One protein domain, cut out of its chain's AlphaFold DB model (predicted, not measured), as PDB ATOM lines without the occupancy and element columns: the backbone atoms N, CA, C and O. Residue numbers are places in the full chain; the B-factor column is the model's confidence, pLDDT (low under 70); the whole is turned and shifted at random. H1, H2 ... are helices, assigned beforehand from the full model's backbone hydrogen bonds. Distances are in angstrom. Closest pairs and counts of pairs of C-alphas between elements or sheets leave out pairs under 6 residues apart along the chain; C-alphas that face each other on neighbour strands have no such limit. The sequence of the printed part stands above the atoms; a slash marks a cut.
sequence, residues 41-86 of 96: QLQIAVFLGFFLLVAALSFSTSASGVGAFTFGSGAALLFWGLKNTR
ATOM      1  N   GLN A  41     111.416 127.410 123.957       76.56
ATOM      2  CA  GLN A  41     111.355 126.690 125.234       76.56
ATOM      3  C   GLN A  41     110.749 127.553 126.351       76.56
ATOM      4  O   GLN A  41     109.973 127.058 127.167       76.56
ATOM      5  N   LEU A  42     111.064 128.854 126.365       71.88
ATOM      6  CA  LEU A  42     110.538 129.794 127.352       71.88
ATOM      7  C   LEU A  42     109.053 130.086 127.094       71.88
ATOM      8  O   LEU A  42     108.281 130.171 128.046       71.88
ATOM      9  N   GLN A  43     108.640 130.171 125.820       68.44
ATOM     10  CA  GLN A  43     107.223 130.288 125.445       68.44
ATOM     11  C   GLN A  43     106.414 129.117 125.999       68.44
ATOM     12  O   GLN A  43     105.409 129.324 126.675       68.44
ATOM     13  N   ILE A  44     106.872 127.887 125.754       75.44
ATOM     14  CA  ILE A  44     106.160 126.678 126.180       75.44
ATOM     15  C   ILE A  44     106.103 126.573 127.702       75.44
ATOM     16  O   ILE A  44     105.040 126.272 128.237       75.44
ATOM     17  N   ALA A  45     107.203 126.848 128.409       76.75
ATOM     18  CA  ALA A  45     107.234 126.785 129.870       76.75
ATOM     19  C   ALA A  45     106.230 127.754 130.513       76.75
ATOM     20  O   ALA A  45     105.529 127.388 131.455       76.75
ATOM     21  N   VAL A  46     106.120 128.972 129.976       73.50
ATOM     22  CA  VAL A  46     105.175 129.968 130.488       73.50
ATOM     23  C   VAL A  46     103.737 129.614 130.125       73.50
ATOM     24  O   VAL A  46     102.867 129.717 130.985       73.50
ATOM     25  N   PHE A  47     103.477 129.115 128.913       73.38
ATOM     26  CA  PHE A  47     102.147 128.616 128.554       73.38
ATOM     27  C   PHE A  47     101.721 127.425 129.418       73.38
ATOM     28  O   PHE A  47     100.600 127.415 129.920       73.38
ATOM     29  N   LEU A  48     102.600 126.446 129.645       80.19
ATOM     30  CA  LEU A  48     102.304 125.319 130.533       80.19
ATOM     31  C   LEU A  48     102.061 125.789 131.966       80.19
ATOM     32  O   LEU A  48     101.089 125.357 132.580       80.19
ATOM     33  N   GLY A  49     102.902 126.689 132.484       78.56
ATOM     34  CA  GLY A  49     102.713 127.280 133.808       78.56
ATOM     35  C   GLY A  49     101.368 127.996 133.926       78.56
ATOM     36  O   GLY A  49     100.664 127.826 134.917       78.56
ATOM     37  N   PHE A  50     100.965 128.721 132.884       73.88
ATOM     38  CA  PHE A  50      99.682 129.413 132.813       73.88
ATOM     39  C   PHE A  50      98.490 128.448 132.798       73.88
ATOM     40  O   PHE A  50      97.562 128.608 133.588       73.88
ATOM     41  N   PHE A  51      98.519 127.413 131.955       76.06
ATOM     42  CA  PHE A  51      97.462 126.399 131.924       76.06
ATOM     43  C   PHE A  51      97.351 125.642 133.247       76.06
ATOM     44  O   PHE A  51      96.244 125.390 133.723       76.06
ATOM     45  N   LEU A  52      98.486 125.320 133.869       78.31
ATOM     46  CA  LEU A  52      98.525 124.623 135.149       78.31
ATOM     47  C   LEU A  52      97.982 125.500 136.285       78.31
ATOM     48  O   LEU A  52      97.230 125.021 137.130       78.31
ATOM     49  N   LEU A  53      98.296 126.796 136.262       75.19
ATOM     50  CA  LEU A  53      97.753 127.785 137.186       75.19
ATOM     51  C   LEU A  53      96.226 127.897 137.042       75.19
ATOM     52  O   LEU A  53      95.506 127.791 138.032       75.19
ATOM     53  N   VAL A  54      95.714 128.039 135.814       72.12
ATOM     54  CA  VAL A  54      94.266 128.113 135.541       72.12
ATOM     55  C   VAL A  54      93.548 126.830 135.967       72.12
ATOM     56  O   VAL A  54      92.465 126.899 136.554       72.12
ATOM     57  N   ALA A  55      94.153 125.663 135.731       71.50
ATOM     58  CA  ALA A  55      93.618 124.379 136.176       71.50
ATOM     59  C   ALA A  55      93.570 124.276 137.712       71.50
ATOM     60  O   ALA A  55      92.551 123.865 138.267       71.50
ATOM     61  N   ALA A  56      94.624 124.714 138.408       73.25
ATOM     62  CA  ALA A  56      94.679 124.727 139.870       73.25
ATOM     63  C   ALA A  56      93.643 125.686 140.487       73.25
ATOM     64  O   ALA A  56      92.949 125.324 141.437       73.25
ATOM     65  N   LEU A  57      93.480 126.883 139.913       68.31
ATOM     66  CA  LEU A  57      92.457 127.850 140.328       68.31
ATOM     67  C   LEU A  57      91.041 127.323 140.094       68.31
ATOM     68  O   LEU A  57      90.186 127.467 140.965       68.31
ATOM     69  N   SER A  58      90.806 126.672 138.955       66.62
ATOM     70  CA  SER A  58      89.500 126.085 138.638       66.62
ATOM     71  C   SER A  58      89.139 124.926 139.571       66.62
ATOM     72  O   SER A  58      87.966 124.720 139.857       66.62
ATOM     73  N   PHE A  59      90.133 124.182 140.067       69.00
ATOM     74  CA  PHE A  59      89.904 123.081 141.001       69.00
ATOM     75  C   PHE A  59      89.667 123.555 142.442       69.00
ATOM     76  O   PHE A  59      88.898 122.939 143.175       69.00
ATOM     77  N   SER A  60      90.320 124.643 142.864       64.88
ATOM     78  CA  SER A  60      90.357 125.036 144.278       64.88
ATOM     79  C   SER A  60      89.403 126.172 144.666       64.88
ATOM     80  O   SER A  60      89.295 126.467 145.855       64.88
ATOM     81  N   THR A  61      88.762 126.872 143.724       63.41
ATOM     82  CA  THR A  61      88.083 128.147 144.019       63.41
ATOM     83  C   THR A  61      86.683 128.255 143.413       63.41
ATOM     84  O   THR A  61      86.425 127.854 142.282       63.41
ATOM     85  N   SER A  62      85.763 128.839 144.188       65.56
ATOM     86  CA  SER A  62      84.409 129.210 143.760       65.56
ATOM     87  C   SER A  62      84.466 130.240 142.629       65.56
ATOM     88  O   SER A  62      85.364 131.078 142.605       65.56
ATOM     89  N   ALA A  63      83.483 130.226 141.723       63.81
ATOM     90  CA  ALA A  63      83.432 131.081 140.528       63.81
ATOM     91  C   ALA A  63      83.891 132.539 140.783       63.81
ATOM     92  O   ALA A  63      84.735 133.070 140.062       63.81
ATOM     93  N   SER A  64      83.433 133.159 141.873       62.50
ATOM     94  CA  SER A  64      83.791 134.534 142.245       62.50
ATOM     95  C   SER A  64      85.295 134.758 142.487       62.50
ATOM     96  O   SER A  64      85.820 135.804 142.110       62.50
ATOM     97  N   GLY A  65      86.014 133.794 143.073       65.69
ATOM     98  CA  GLY A  65      87.455 133.920 143.324       65.69
ATOM     99  C   GLY A  65      88.297 133.773 142.053       65.69
ATOM    100  O   GLY A  65      89.295 134.476 141.899       65.69
ATOM    101  N   VAL A  66      87.850 132.953 141.092       71.62
ATOM    102  CA  VAL A  66      88.476 132.872 139.761       71.62
ATOM    103  C   VAL A  66      88.320 134.208 139.035       71.62
ATOM    104  O   VAL A  66      89.285 134.701 138.452       71.62
ATOM    105  N   GLY A  67      87.139 134.829 139.132       66.25
ATOM    106  CA  GLY A  67      86.860 136.148 138.563       66.25
ATOM    107  C   GLY A  67      87.722 137.265 139.155       66.25
ATOM    108  O   GLY A  67      88.330 138.028 138.412       66.25
ATOM    109  N   ALA A  68      87.843 137.328 140.484       71.94
ATOM    110  CA  ALA A  68      88.688 138.322 141.150       71.94
ATOM    111  C   ALA A  68      90.178 138.142 140.813       71.94
ATOM    112  O   ALA A  68      90.875 139.121 140.543       71.94
ATOM    113  N   PHE A  69      90.660 136.894 140.774       75.06
ATOM    114  CA  PHE A  69      92.041 136.590 140.410       75.06
ATOM    115  C   PHE A  69      92.352 136.984 138.963       75.06
ATOM    116  O   PHE A  69      93.344 137.669 138.715       75.06
ATOM    117  N   THR A  70      91.504 136.589 138.009       75.12
ATOM    118  CA  THR A  70      91.696 136.932 136.590       75.12
ATOM    119  C   THR A  70      91.578 138.435 136.357       75.12
ATOM    120  O   THR A  70      92.430 139.009 135.686       75.12
ATOM    121  N   PHE A  71      90.623 139.117 136.995       75.38
ATOM    122  CA  PHE A  71      90.508 140.572 136.883       75.38
ATOM    123  C   PHE A  71      91.738 141.298 137.451       75.38
ATOM    124  O   PHE A  71      92.301 142.165 136.785       75.38
ATOM    125  N   GLY A  72      92.207 140.915 138.644       77.62
ATOM    126  CA  GLY A  72      93.380 141.527 139.277       77.62
ATOM    127  C   GLY A  72      94.682 141.263 138.517       77.62
ATOM    128  O   GLY A  72      95.425 142.196 138.215       77.62
ATOM    129  N   SER A  73      94.947 140.004 138.160       76.62
ATOM    130  CA  SER A  73      96.152 139.631 137.405       76.62
ATOM    131  C   SER A  73      96.137 140.186 135.977       76.62
ATOM    132  O   SER A  73      97.163 140.667 135.503       76.62
ATOM    133  N   GLY A  74      94.976 140.209 135.318       77.31
ATOM    134  CA  GLY A  74      94.805 140.808 133.998       77.31
ATOM    135  C   GLY A  74      95.028 142.320 134.009       77.31
ATOM    136  O   GLY A  74      95.786 142.835 133.191       77.31
ATOM    137  N   ALA A  75      94.438 143.034 134.972       77.75
ATOM    138  CA  ALA A  75      94.643 144.473 135.122       77.75
ATOM    139  C   ALA A  75      96.109 144.816 135.440       77.75
ATOM    140  O   ALA A  75      96.657 145.749 134.855       77.75
ATOM    141  N   ALA A  76      96.767 144.043 136.310       78.81
ATOM    142  CA  ALA A  76      98.179 144.232 136.637       78.81
ATOM    143  C   ALA A  76      99.095 143.994 135.425       78.81
ATOM    144  O   ALA A  76     100.009 144.783 135.183       78.81
ATOM    145  N   LEU A  77      98.833 142.948 134.634       77.44
ATOM    146  CA  LEU A  77      99.582 142.653 133.410       77.44
ATOM    147  C   LEU A  77      99.375 143.722 132.331       77.44
ATOM    148  O   LEU A  77     100.343 144.125 131.688       77.44
ATOM    149  N   LEU A  78      98.149 144.227 132.160       79.19
ATOM    150  CA  LEU A  78      97.885 145.352 131.255       79.19
ATOM    151  C   LEU A  78      98.585 146.628 131.718       79.19
ATOM    152  O   LEU A  78      99.187 147.321 130.902       79.19
ATOM    153  N   PHE A  79      98.544 146.930 133.017       79.44
ATOM    154  CA  PHE A  79      99.227 148.094 133.574       79.44
ATOM    155  C   PHE A  79     100.747 148.001 133.386       79.44
ATOM    156  O   PHE A  79     101.382 148.976 132.982       79.44
ATOM    157  N   TRP A  80     101.324 146.819 133.610       79.38
ATOM    158  CA  TRP A  80     102.738 146.555 133.355       79.38
ATOM    159  C   TRP A  80     103.089 146.716 131.870       79.38
ATOM    160  O   TRP A  80     104.015 147.456 131.544       79.38
ATOM    161  N   GLY A  81     102.312 146.108 130.968       72.81
ATOM    162  CA  GLY A  81     102.523 146.217 129.524       72.81
ATOM    163  C   GLY A  81     102.415 147.655 129.010       72.81
ATOM    164  O   GLY A  81     103.238 148.084 128.202       72.81
ATOM    165  N   LEU A  82     101.455 148.434 129.519       75.56
ATOM    166  CA  LEU A  82     101.276 149.838 129.149       75.56
ATOM    167  C   LEU A  82     102.424 150.720 129.660       75.56
ATOM    168  O   LEU A  82     102.902 151.580 128.921       75.56
ATOM    169  N   LYS A  83     102.895 150.501 130.896       72.50
ATOM    170  CA  LYS A  83     104.044 151.225 131.461       72.50
ATOM    171  C   LYS A  83     105.321 150.931 130.672       72.50
ATOM    172  O   LYS A  83     106.031 151.854 130.301       72.50
ATOM    173  N   ASN A  84     105.561 149.664 130.345       62.91
ATOM    174  CA  ASN A  84     106.776 149.230 129.655       62.91
ATOM    175  C   ASN A  84     106.775 149.534 128.140       62.91
ATOM    176  O   ASN A  84     107.800 149.350 127.489       62.91
ATOM    177  N   THR A  85     105.633 149.964 127.587       58.06
ATOM    178  CA  THR A  85     105.496 150.496 126.212       58.06
ATOM    179  C   THR A  85     105.644 152.025 126.178       58.06
ATOM    180  O   THR A  85     105.874 152.597 125.118       58.06
ATOM    181  N   ARG A  86     105.504 152.703 127.328       56.72
ATOM    182  CA  ARG A  86     105.605 154.166 127.465       56.72
ATOM    183  C   ARG A  86     107.013 154.685 127.756       56.72
ATOM    184  O   ARG A  86     107.191 155.893 127.744       56.72
TER     185      ARG A  86
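Overview. This is residues 41 to 86 of the 96 residues of an uncharacterized protein of Chloroflexi bacterium (UniProt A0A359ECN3). Two long helices, H1 and then H2, make a flat, open V, joined by a tight turn at its point, with the far arms standing free of each other. The printed part has 46 residues with two named helices and no named strand, and its class is all helix. It is loose, with a radius of gyration of the C-alphas of 12.8 A, and spans 37 by 29 by 7 A.

Arrangement. H1, residues 41 to 60, and H2, residues 63 to 85, run opposite ways at a shallow tilt of 29 degrees. They are close but not clearly touching, with 2 pairs of C-alphas within 8 A. Their closest C-alphas, those of Leu 57 and Val 66, are 6.4 A apart, while their centres are 15.6 A apart. In H1 and H2 every O i to N i+4 pair is within hydrogen-bond range.

Along the chain. H1 begins at C-alpha 41 (111.355, 126.690, 125.234) and measures 28.4 A from first to last C-alpha. H2 measures 32.7 A and ends at C-alpha 85 (105.496, 150.496, 126.212).

Size, cuts and confidence. The two C-alphas farthest apart, those of Phe 59 and Arg 86, are 37.4 A apart. Residues 41 to 53 and 71 to 86 stand free. The printed part has no cut. Its mean pLDDT is 72.2, with residue 43, residues 57 to 65, residue 67 and residues 84 to 86 under 70.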